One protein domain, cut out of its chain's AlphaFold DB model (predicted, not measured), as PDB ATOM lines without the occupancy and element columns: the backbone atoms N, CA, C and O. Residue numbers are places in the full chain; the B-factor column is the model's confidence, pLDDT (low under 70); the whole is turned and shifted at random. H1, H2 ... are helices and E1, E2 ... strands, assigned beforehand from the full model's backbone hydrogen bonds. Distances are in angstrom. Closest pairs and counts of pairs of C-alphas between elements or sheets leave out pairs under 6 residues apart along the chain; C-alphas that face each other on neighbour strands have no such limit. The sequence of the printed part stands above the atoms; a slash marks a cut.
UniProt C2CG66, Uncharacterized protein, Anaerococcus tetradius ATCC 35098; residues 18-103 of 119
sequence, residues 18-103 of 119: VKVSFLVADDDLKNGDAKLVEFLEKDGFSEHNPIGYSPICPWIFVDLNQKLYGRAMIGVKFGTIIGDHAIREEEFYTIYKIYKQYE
ATOM      1  N   VAL A  18     138.088 162.506 156.714       70.31
ATOM      2  CA  VAL A  18     137.497 161.435 155.920       70.31
ATOM      3  C   VAL A  18     137.860 160.098 156.548       70.31
ATOM      4  O   VAL A  18     139.030 159.780 156.769       70.31
ATOM      5  N   LYS A  19     136.839 159.305 156.877       81.06
ATOM      6  CA  LYS A  19     137.032 158.019 157.562       81.06
ATOM      7  C   LYS A  19     137.271 156.899 156.560       81.06
ATOM      8  O   LYS A  19     138.243 156.150 156.685       81.06
ATOM      9  N   VAL A  20     136.389 156.805 155.568       90.06
ATOM     10  CA  VAL A  20     136.360 155.734 154.574       90.06
ATOM     11  C   VAL A  20     136.055 156.344 153.213       90.06
ATOM     12  O   VAL A  20     135.109 157.109 153.077       90.06
ATOM     13  N   SER A  21     136.850 155.993 152.209       93.06
ATOM     14  CA  SER A  21     136.726 156.541 150.861       93.06
ATOM     15  C   SER A  21     136.961 155.474 149.801       93.06
ATOM     16  O   SER A  21     137.746 154.546 150.001       93.06
ATOM     17  N   PHE A  22     136.344 155.656 148.640       94.00
ATOM     18  CA  PHE A  22     136.762 154.994 147.412       94.00
ATOM     19  C   PHE A  22     137.937 155.758 146.812       94.00
ATOM     20  O   PHE A  22     137.919 156.989 146.778       94.00
ATOM     21  N   LEU A  23     138.954 155.037 146.349       93.00
ATOM     22  CA  LEU A  23     139.991 155.609 145.501       93.00
ATOM     23  C   LEU A  23     139.577 155.354 144.054       93.00
ATOM     24  O   LEU A  23     139.474 154.202 143.647       93.00
ATOM     25  N   VAL A  24     139.308 156.411 143.298       93.38
ATOM     26  CA  VAL A  24     138.816 156.317 141.922       93.38
ATOM     27  C   VAL A  24     139.897 156.818 140.979       93.38
ATOM     28  O   VAL A  24     140.380 157.938 141.125       93.38
ATOM     29  N   ALA A  25     140.299 155.976 140.038       91.38
ATOM     30  CA  ALA A  25     141.214 156.309 138.966       91.38
ATOM     31  C   ALA A  25     140.430 156.790 137.744       91.38
ATOM     32  O   ALA A  25     139.514 156.113 137.273       91.38
ATOM     33  N   ASP A  26     140.840 157.940 137.225       85.75
ATOM     34  CA  ASP A  26     140.305 158.529 136.005       85.75
ATOM     35  C   ASP A  26     141.477 159.141 135.230       85.75
ATOM     36  O   ASP A  26     142.191 160.007 135.731       85.75
ATOM     37  N   ASP A  27     141.715 158.655 134.012       81.69
ATOM     38  CA  ASP A  27     142.812 159.138 133.178       81.69
ATOM     39  C   ASP A  27     142.633 160.611 132.775       81.69
ATOM     40  O   ASP A  27     143.641 161.296 132.575       81.69
ATOM     41  N   ASP A  28     141.397 161.121 132.728       81.75
ATOM     42  CA  ASP A  28     141.097 162.528 132.440       81.75
ATOM     43  C   ASP A  28     141.563 163.447 133.582       81.75
ATOM     44  O   ASP A  28     141.902 164.613 133.341       81.75
ATOM     45  N   LEU A  29     141.726 162.913 134.807       77.69
ATOM     46  CA  LEU A  29     142.346 163.654 135.910       77.69
ATOM     47  C   LEU A  29     143.749 164.124 135.542       77.69
ATOM     48  O   LEU A  29     144.172 165.132 136.101       77.69
ATOM     49  N   LYS A  30     144.428 163.488 134.563       71.88
ATOM     50  CA  LYS A  30     145.770 163.881 134.103       71.88
ATOM     51  C   LYS A  30     145.889 165.369 133.755       71.88
ATOM     52  O   LYS A  30     146.959 165.957 133.938       71.88
ATOM     53  N   ASN A  31     144.788 165.971 133.313       70.62
ATOM     54  CA  ASN A  31     144.736 167.330 132.784       70.62
ATOM     55  C   ASN A  31     144.033 168.332 133.716       70.62
ATOM     56  O   ASN A  31     143.866 169.486 133.338       70.62
ATOM     57  N   GLY A  32     143.633 167.924 134.927       63.44
ATOM     58  CA  GLY A  32     142.980 168.790 135.920       63.44
ATOM     59  C   GLY A  32     141.454 168.901 135.797       63.44
ATOM     60  O   GLY A  32     140.794 169.061 136.828       63.44
ATOM     61  N   ASP A  33     140.905 168.717 134.592       63.22
ATOM     62  CA  ASP A  33     139.470 168.798 134.277       63.22
ATOM     63  C   ASP A  33     138.859 167.406 134.053       63.22
ATOM     64  O   ASP A  33     138.600 166.978 132.927       63.22
ATOM     65  N   ALA A  34     138.637 166.674 135.142       77.88
ATOM     66  CA  ALA A  34     137.973 165.376 135.081       77.88
ATOM     67  C   ALA A  34     136.449 165.519 135.107       77.88
ATOM     68  O   ALA A  34     135.896 166.175 135.995       77.88
ATOM     69  N   LYS A  35     135.763 164.815 134.199       88.19
ATOM     70  CA  LYS A  35     134.290 164.706 134.183       88.19
ATOM     71  C   LYS A  35     133.745 164.209 135.521       88.19
ATOM     72  O   LYS A  35     132.685 164.650 135.962       88.19
ATOM     73  N   LEU A  36     134.506 163.345 136.190       89.75
ATOM     74  CA  LEU A  36     134.191 162.853 137.521       89.75
ATOM     75  C   LEU A  36     134.092 163.980 138.562       89.75
ATOM     76  O   LEU A  36     133.198 163.947 139.403       89.75
ATOM     77  N   VAL A  37     134.964 164.992 138.513       89.62
ATOM     78  CA  VAL A  37     134.916 166.125 139.456       89.62
ATOM     79  C   VAL A  37     133.656 166.953 139.225       89.62
ATOM     80  O   VAL A  37     132.920 167.213 140.174       89.62
ATOM     81  N   GLU A  38     133.356 167.289 137.968       91.19
ATOM     82  CA  GLU A  38     132.134 168.023 137.610       91.19
ATOM     83  C   GLU A  38     130.875 167.259 138.055       91.19
ATOM     84  O   GLU A  38     129.942 167.836 138.619       91.19
ATOM     85  N   PHE A  39     130.864 165.938 137.855       93.19
ATOM     86  CA  PHE A  39     129.792 165.064 138.318       93.19
ATOM     87  C   PHE A  39     129.598 165.132 139.841       93.19
ATOM     88  O   PHE A  39     128.466 165.286 140.310       93.19
ATOM     89  N   LEU A  40     130.686 165.036 140.610       93.50
ATOM     90  CA  LEU A  40     130.651 165.068 142.072       93.50
ATOM     91  C   LEU A  40     130.157 166.426 142.586       93.50
ATOM     92  O   LEU A  40     129.260 166.480 143.429       93.50
ATOM     93  N   GLU A  41     130.683 167.526 142.053       92.69
ATOM     94  CA  GLU A  41     130.267 168.881 142.434       92.69
ATOM     95  C   GLU A  41     128.790 169.132 142.131       92.69
ATOM     96  O   GLU A  41     128.064 169.677 142.966       92.69
ATOM     97  N   LYS A  42     128.307 168.664 140.975       94.69
ATOM     98  CA  LYS A  42     126.897 168.779 140.589       94.69
ATOM     99  C   LYS A  42     125.954 168.014 141.524       94.69
ATOM    100  O   LYS A  42     124.828 168.464 141.735       94.69
ATOM    101  N   ASP A  43     126.386 166.890 142.099       93.38
ATOM    102  CA  ASP A  43     125.611 166.154 143.115       93.38
ATOM    103  C   ASP A  43     125.759 166.746 144.537       93.38
ATOM    104  O   ASP A  43     125.117 166.305 145.499       93.38
ATOM    105  N   GLY A  44     126.568 167.798 144.684       93.62
ATOM    106  CA  GLY A  44     126.752 168.527 145.934       93.62
ATOM    107  C   GLY A  44     127.891 167.998 146.799       93.62
ATOM    108  O   GLY A  44     127.882 168.221 148.010       93.62
ATOM    109  N   PHE A  45     128.859 167.291 146.212       93.50
ATOM    110  CA  PHE A  45     130.103 166.985 146.908       93.50
ATOM    111  C   PHE A  45     130.973 168.236 147.020       93.50
ATOM    112  O   PHE A  45     130.968 169.099 146.146       93.50
ATOM    113  N   SER A  46     131.735 168.329 148.106       91.12
ATOM    114  CA  SER A  46     132.679 169.426 148.339       91.12
ATOM    115  C   SER A  46     134.122 168.934 148.311       91.12
ATOM    116  O   SER A  46     134.429 167.862 148.841       91.12
ATOM    117  N   GLU A  47     135.020 169.740 147.748       87.56
ATOM    118  CA  GLU A  47     136.451 169.450 147.783       87.56
ATOM    119  C   GLU A  47     136.997 169.589 149.211       87.56
ATOM    120  O   GLU A  47     136.840 170.613 149.886       87.56
ATOM    121  N   HIS A  48     137.664 168.544 149.683       82.50
ATOM    122  CA  HIS A  48     138.345 168.507 150.961       82.50
ATOM    123  C   HIS A  48     139.828 168.825 150.775       82.50
ATOM    124  O   HIS A  48     140.544 168.085 150.105       82.50
ATOM    125  N   ASN A  49     140.291 169.888 151.443       71.56
ATOM    126  CA  ASN A  49     141.678 170.358 151.437       71.56
ATOM    127  C   ASN A  49     142.252 170.494 150.010       71.56
ATOM    128  O   ASN A  49     143.007 169.625 149.574       71.56
ATOM    129  N   PRO A  50     141.941 171.593 149.297       65.00
ATOM    130  CA  PRO A  50     142.448 171.844 147.949       65.00
ATOM    131  C   PRO A  50     143.962 172.117 147.996       65.00
ATOM    132  O   PRO A  50     144.411 173.256 148.088       65.00
ATOM    133  N   ILE A  51     144.764 171.049 148.001       65.31
ATOM    134  CA  ILE A  51     146.237 171.096 148.055       65.31
ATOM    135  C   ILE A  51     146.831 171.055 146.628       65.31
ATOM    136  O   ILE A  51     148.036 171.194 146.432       65.31
ATOM    137  N   GLY A  52     145.977 170.952 145.605       64.88
ATOM    138  CA  GLY A  52     146.354 170.954 144.196       64.88
ATOM    139  C   GLY A  52     146.290 169.565 143.569       64.88
ATOM    140  O   GLY A  52     145.626 168.660 144.068       64.88
ATOM    141  N   TYR A  53     146.953 169.421 142.430       71.06
ATOM    142  CA  TYR A  53     146.822 168.278 141.539       71.06
ATOM    143  C   TYR A  53     148.208 167.729 141.150       71.06
ATOM    144  O   TYR A  53     149.138 168.506 140.933       71.06
ATOM    145  N   SER A  54     148.356 166.399 141.068       73.69
ATOM    146  CA  SER A  54     149.600 165.737 140.658       73.69
ATOM    147  C   SER A  54     149.403 164.880 139.395       73.69
ATOM    148  O   SER A  54     148.682 163.886 139.461       73.69
ATOM    149  N   PRO A  55     150.127 165.165 138.291       74.19
ATOM    150  CA  PRO A  55     150.137 164.364 137.054       74.19
ATOM    151  C   PRO A  55     150.437 162.878 137.213       74.19
ATOM    152  O   PRO A  55     150.068 162.065 136.369       74.19
ATOM    153  N   ILE A  56     151.139 162.528 138.286       82.12
ATOM    154  CA  ILE A  56     151.621 161.172 138.546       82.12
ATOM    155  C   ILE A  56     150.524 160.323 139.204       82.12
ATOM    156  O   ILE A  56     150.543 159.099 139.101       82.12
ATOM    157  N   CYS A  57     149.551 160.964 139.854       81.25
ATOM    158  CA  CYS A  57     148.479 160.306 140.589       81.25
ATOM    159  C   CYS A  57     147.123 160.747 140.024       81.25
ATOM    160  O   CYS A  57     146.483 161.622 140.609       81.25
ATOM    161  N   PRO A  58     146.662 160.150 138.907       86.38
ATOM    162  CA  PRO A  58     145.367 160.457 138.301       86.38
ATOM    163  C   PRO A  58     144.226 159.788 139.083       86.38
ATOM    164  O   PRO A  58     143.410 159.055 138.528       86.38
ATOM    165  N   TRP A  59     144.225 159.963 140.406       88.06
ATOM    166  CA  TRP A  59     143.273 159.348 141.319       88.06
ATOM    167  C   TRP A  59     142.615 160.408 142.198       88.06
ATOM    168  O   TRP A  59     143.222 161.420 142.561       88.06
ATOM    169  N   ILE A  60     141.376 160.146 142.582       90.69
ATOM    170  CA  ILE A  60     140.588 160.986 143.470       90.69
ATOM    171  C   ILE A  60     140.004 160.125 144.582       90.69
ATOM    172  O   ILE A  60     139.555 159.001 144.364       90.69
ATOM    173  N   PHE A  61     140.037 160.643 145.798       91.56
ATOM    174  CA  PHE A  61     139.353 160.039 146.922       91.56
ATOM    175  C   PHE A  61     137.919 160.544 146.965       91.56
ATOM    176  O   PHE A  61     137.699 161.748 146.848       91.56
ATOM    177  N   VAL A  62     136.958 159.646 147.172       93.00
ATOM    178  CA  VAL A  62     135.536 159.988 147.272       93.00
ATOM    179  C   VAL A  62     134.922 159.339 148.510       93.00
ATOM    180  O   VAL A  62     134.907 158.114 148.635       93.00
ATOM    181  N   ASP A  63     134.393 160.155 149.420       92.69
ATOM    182  CA  ASP A  63     133.570 159.730 150.556       92.69
ATOM    183  C   ASP A  63     132.095 160.006 150.241       92.69
ATOM    184  O   ASP A  63     131.653 161.157 150.181       92.69
ATOM    185  N   LEU A  64     131.327 158.930 150.054       91.81
ATOM    186  CA  LEU A  64     129.896 159.001 149.751       91.81
ATOM    187  C   LEU A  64     129.045 159.465 150.942       91.81
ATOM    188  O   LEU A  64     127.997 160.073 150.733       91.81
ATOM    189  N   ASN A  65     129.480 159.198 152.176       88.44
ATOM    190  CA  ASN A  65     128.714 159.513 153.382       88.44
ATOM    191  C   ASN A  65     128.810 161.000 153.721       88.44
ATOM    192  O   ASN A  65     127.812 161.640 154.038       88.44
ATOM    193  N   GLN A  66     130.029 161.544 153.673       89.25
ATOM    194  CA  GLN A  66     130.280 162.958 153.962       89.25
ATOM    195  C   GLN A  66     130.068 163.856 152.739       89.25
ATOM    196  O   GLN A  66     130.089 165.077 152.881       89.25
ATOM    197  N   LYS A  67     129.879 163.263 151.552       91.81
ATOM    198  CA  LYS A  67     129.907 163.951 150.259       91.81
ATOM    199  C   LYS A  67     131.160 164.816 150.101       91.81
ATOM    200  O   LYS A  67     131.097 166.000 149.770       91.81
ATOM    201  N   LEU A  68     132.315 164.218 150.367       92.00
ATOM    202  CA  LEU A  68     133.610 164.871 150.206       92.00
ATOM    203  C   LEU A  68     134.415 164.169 149.131       92.00
ATOM    204  O   LEU A  68     134.374 162.945 149.010       92.00
ATOM    205  N   TYR A  69     135.182 164.946 148.383       91.56
ATOM    206  CA  TYR A  69     136.186 164.400 147.486       91.56
ATOM    207  C   TYR A  69     137.524 165.104 147.690       91.56
ATOM    208  O   TYR A  69     137.571 166.223 148.193       91.56
ATOM    209  N   GLY A  70     138.625 164.469 147.306       88.69
ATOM    210  CA  GLY A  70     139.934 165.115 147.321       88.69
ATOM    211  C   GLY A  70     140.893 164.493 146.328       88.69
ATOM    212  O   GLY A  70     140.925 163.276 146.152       88.69
ATOM    213  N   ARG A  71     141.681 165.336 145.665       86.62
ATOM    214  CA  ARG A  71     142.676 164.895 144.683       86.62
ATOM    215  C   ARG A  71     143.817 164.155 145.382       86.62
ATOM    216  O   ARG A  71     144.293 164.590 146.434       86.62
ATOM    217  N   ALA A  72     144.246 163.028 144.818       82.75
ATOM    218  CA  ALA A  72     145.329 162.252 145.399       82.75
ATOM    219  C   ALA A  72     146.688 162.932 145.199       82.75
ATOM    220  O   ALA A  72     146.968 163.549 144.171       82.75
ATOM    221  N   MET A  73     147.560 162.778 146.195       81.31
ATOM    222  CA  MET A  73     148.938 163.248 146.155       81.31
ATOM    223  C   MET A  73     149.858 162.180 146.744       81.31
ATOM    224  O   MET A  73     149.490 161.464 147.677       81.31
ATOM    225  N   ILE A  74     151.068 162.078 146.196       80.06
ATOM    226  CA  ILE A  74     152.082 161.127 146.654       80.06
ATOM    227  C   ILE A  74     152.343 161.327 148.152       80.06
ATOM    228  O   ILE A  74     152.652 162.429 148.598       80.06
ATOM    229  N   GLY A  75     152.220 160.248 148.928       74.94
ATOM    230  CA  GLY A  75     152.480 160.249 150.370       74.94
ATOM    231  C   GLY A  75     151.399 160.911 151.232       74.94
ATOM    232  O   GLY A  75     151.537 160.918 152.454       74.94
ATOM    233  N   VAL A  76     150.318 161.430 150.641       75.62
ATOM    234  CA  VAL A  76     149.202 162.032 151.382       75.62
ATOM    235  C   VAL A  76     148.087 161.008 151.550       75.62
ATOM    236  O   VAL A  76     147.545 160.482 150.579       75.62
ATOM    237  N   LYS A  77     147.720 160.743 152.804       72.31
ATOM    238  CA  LYS A  77     146.588 159.881 153.144       72.31
ATOM    239  C   LYS A  77     145.338 160.731 153.352       72.31
ATOM    240  O   LYS A  77     145.329 161.605 154.212       72.31
ATOM    241  N   PHE A  78     144.289 160.444 152.587       76.12
ATOM    242  CA  PHE A  78     142.988 161.104 152.711       76.12
ATOM    243  C   PHE A  78     142.089 160.413 153.745       76.12
ATOM    244  O   PHE A  78     141.509 161.064 154.606       76.12
ATOM    245  N   GLY A  79     142.039 159.080 153.703       82.50
ATOM    246  CA  GLY A  79     141.226 158.244 154.583       82.50
ATOM    247  C   GLY A  79     141.588 156.766 154.440       82.50
ATOM    248  O   GLY A  79     142.641 156.419 153.896       82.50
ATOM    249  N   THR A  80     140.733 155.881 154.951       88.88
ATOM    250  CA  THR A  80     140.857 154.436 154.703       88.88
ATOM    251  C   THR A  80     140.267 154.108 153.337       88.88
ATOM    252  O   THR A  80     139.105 154.422 153.082       88.88
ATOM    253  N   ILE A  81     141.054 153.481 152.464       90.19
ATOM    254  CA  ILE A  81     140.607 153.099 151.122       90.19
ATOM    255  C   ILE A  81     139.855 151.774 151.212       90.19
ATOM    256  O   ILE A  81     140.377 150.791 151.743       90.19
ATOM    257  N   ILE A  82     138.632 151.734 150.688       92.50
ATOM    258  CA  ILE A  82     137.876 150.482 150.579       92.50
ATOM    259  C   ILE A  82     138.596 149.553 149.597       92.50
ATOM    260  O   ILE A  82     138.850 149.925 148.458       92.50
ATOM    261  N   GLY A  83     138.906 148.333 150.043       88.25
ATOM    262  CA  GLY A  83     139.508 147.296 149.200       88.25
ATOM    263  C   GLY A  83     141.008 147.449 148.931       88.25
ATOM    264  O   GLY A  83     141.557 146.595 148.244       88.25
ATOM    265  N   ASP A  84     141.667 148.484 149.464       89.94
ATOM    266  CA  ASP A  84     143.116 148.732 149.320       89.94
ATOM    267  C   ASP A  84     143.615 148.838 147.858       89.94
ATOM    268  O   ASP A  84     144.765 148.544 147.542       89.94
ATOM    269  N   HIS A  85     142.740 149.261 146.938       90.06
ATOM    270  CA  HIS A  85     143.081 149.515 145.536       90.06
ATOM    271  C   HIS A  85     142.240 150.655 144.953       90.06
ATOM    272  O   HIS A  85     141.224 151.057 145.522       90.06
ATOM    273  N   ALA A  86     142.684 151.183 143.810       91.00
ATOM    274  CA  ALA A  86     141.906 152.125 143.021       91.00
ATOM    275  C   ALA A  86     140.937 151.381 142.092       91.00
ATOM    276  O   ALA A  86     141.337 150.420 141.434       91.00
ATOM    277  N   ILE A  87     139.702 151.861 142.009       94.62
ATOM    278  CA  ILE A  87     138.693 151.417 141.041       94.62
ATOM    279  C   ILE A  87     138.621 152.394 139.868       94.62
ATOM    280  O   ILE A  87     139.014 153.550 140.002       94.62
ATOM    281  N   ARG A  88     138.110 151.962 138.721       93.50
ATOM    282  CA  ARG A  88     137.882 152.828 137.557       93.50
ATOM    283  C   ARG A  88     136.645 153.705 137.745       93.50
ATOM    284  O   ARG A  88     135.725 153.367 138.491       93.50
ATOM    285  N   GLU A  89     136.596 154.810 137.009       93.00
ATOM    286  CA  GLU A  89     135.454 155.737 136.970       93.00
ATOM    287  C   GLU A  89     134.107 155.023 136.700       93.00
ATOM    288  O   GLU A  89     133.117 155.234 137.398       93.00
ATOM    289  N   GLU A  90     134.072 154.101 135.737       93.12
ATOM    290  CA  GLU A  90     132.884 153.308 135.378       93.12
ATOM    291  C   GLU A  90     132.387 152.374 136.499       93.12
ATOM    292  O   GLU A  90     131.178 152.220 136.722       93.12
ATOM    293  N   GLU A  91     133.318 151.785 137.250       94.81
ATOM    294  CA  GLU A  91     133.022 150.967 138.427       94.81
ATOM    295  C   GLU A  91     132.454 151.851 139.537       94.81
ATOM    296  O   GLU A  91     131.448 151.504 140.163       94.81
ATOM    297  N   PHE A  92     133.040 153.037 139.719       95.06
ATOM    298  CA  PHE A  92     132.542 154.024 140.664       95.06
ATOM    299  C   PHE A  92     131.109 154.456 140.336       95.06
ATOM    300  O   PHE A  92     130.267 154.437 141.231       95.06
ATOM    301  N   TYR A  93     130.771 154.758 139.077       94.75
ATOM    302  CA  TYR A  93     129.390 155.100 138.702       94.75
ATOM    303  C   TYR A  93     128.400 153.973 138.995       94.75
ATOM    304  O   TYR A  93     127.270 154.227 139.424       94.75
ATOM    305  N   THR A  94     128.818 152.721 138.806       96.19
ATOM    306  CA  THR A  94     127.986 151.555 139.124       96.19
ATOM    307  C   THR A  94     127.730 151.459 140.627       96.19
ATOM    308  O   THR A  94     126.577 151.335 141.050       96.19
ATOM    309  N   ILE A  95     128.779 151.591 141.445       94.25
ATOM    310  CA  ILE A  95     128.676 151.621 142.911       94.25
ATOM    311  C   ILE A  95     127.803 152.793 143.360       94.25
ATOM    312  O   ILE A  95     126.912 152.620 144.189       94.25
ATOM    313  N   TYR A  96     128.010 153.973 142.781       94.50
ATOM    314  CA  TYR A  96     127.266 155.179 143.106       94.50
ATOM    315  C   TYR A  96     125.775 155.036 142.792       94.50
ATOM    316  O   TYR A  96     124.924 155.400 143.600       94.50
ATOM    317  N   LYS A  97     125.432 154.430 141.651       94.69
ATOM    318  CA  LYS A  97     124.041 154.134 141.294       94.69
ATOM    319  C   LYS A  97     123.377 153.216 142.320       94.69
ATOM    320  O   LYS A  97     122.237 153.470 142.710       94.69
ATOM    321  N   ILE A  98     124.087 152.180 142.775       91.62
ATOM    322  CA  ILE A  98     123.610 151.300 143.848       91.62
ATOM    323  C   ILE A  98     123.443 152.112 145.134       91.62
ATOM    324  O   ILE A  98     122.368 152.095 145.722       91.62
ATOM    325  N   TYR A  99     124.454 152.882 145.538       90.81
ATOM    326  CA  TYR A  99     124.398 153.730 146.728       90.81
ATOM    327  C   TYR A  99     123.161 154.641 146.721       90.81
ATOM    328  O   TYR A  99     122.367 154.614 147.658       90.81
ATOM    329  N   LYS A 100     122.915 155.359 145.620       90.44
ATOM    330  CA  LYS A 100     121.757 156.251 145.459       90.44
ATOM    331  C   LYS A 100     120.419 155.531 145.459       90.44
ATOM    332  O   LYS A 100     119.443 156.066 145.974       90.44
ATOM    333  N   GLN A 101     120.355 154.310 144.933       89.81
ATOM    334  CA  GLN A 101     119.143 153.495 145.007       89.81
ATOM    335  C   GLN A 101     118.729 153.199 146.459       89.81
ATOM    336  O   GLN A 101     117.537 152.981 146.715       89.81
ATOM    337  N   TYR A 102     119.685 153.174 147.390       86.94
ATOM    338  CA  TYR A 102     119.459 152.873 148.804       86.94
ATOM    339  C   TYR A 102     119.644 154.070 149.744       86.94
ATOM    340  O   TYR A 102     119.414 153.935 150.944       86.94
ATOM    341  N   GLU A 103     119.984 155.246 149.221       85.38
ATOM    342  CA  GLU A 103     120.097 156.470 150.012       85.38
ATOM    343  C   GLU A 103     118.757 156.786 150.703       85.38
ATOM    344  O   GLU A 103     117.691 156.760 150.085       85.38
TER     345      GLU A 103
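This is residues 18 to 103 of the 119 residues of an uncharacterized protein of Anaerococcus tetradius ATCC 35098 (UniProt C2CG66). A small twisted four-stranded sheet has two helices, H2 and H3, side by side over one face, while the short H1 only grazes the sheet. After H2 a long loop, residues 43 to 58, passes the edge strand E3, pairing briefly with it, before the chain enters E2. The printed part has 86 residues, with three named helices and four named strands in the order E1 H1 H2 E2 E3 E4 H3, class mixed; the mixed sheet runs E3 E2 E1 E4. It is compact, radius of gyration of the C-alphas 11.8 A, spanning 34 by 24 by 21 A.

Find C-alpha 20 at (136.360, 155.734, 154.574), where E1, residues 20 to 25, begins its 16.4 A. Look next for the other strands of its sheet: E2, residues 59 to 63, 13.4 A; E3, residues 68 to 71; and E4, residues 80 to 88, 17.5 A, which bends by 75 degrees at residue 84. H1 is residues 27 to 31 and H2 residues 35 to 42. H3, residues 89 to 102, runs 20.1 A to C-alpha 102 at (119.459, 152.873, 148.804).

E1 and E4 are parallel, with N 25 and O 87 at 2.7 A. E2 is antiparallel to E1, N 22 and O 62 at 2.8 A, and makes a hairpin with E3, N 61 and O 70 at 2.8 A. H3 is over E1, height over the sheet 11.0 A; their closest C-alphas, Val 24 and Glu 89, are 6.0 A apart. On the same face, H2 is over E2 and, only just, E3, with 3 C-alphas falling on E3. H2 and H3 are close but not clearly touching, closest C-alphas Leu 36 and Glu 89 at 7.2 A, with a shallow tilt of 27 degrees, the same way. Every O i to N i+4 pair is within hydrogen-bond range in H2 and H3; H1 has 0 of 1, but 2 of 2 O i to N i+3 pairs.

The C-alphas farthest apart, Pro 55 and Tyr 102, are 34.8 A apart. The printed part has no cut, and the link from H2 to E2 is long. Look for pLDDT under 70 at residues 32 to 33 and 50 to 52.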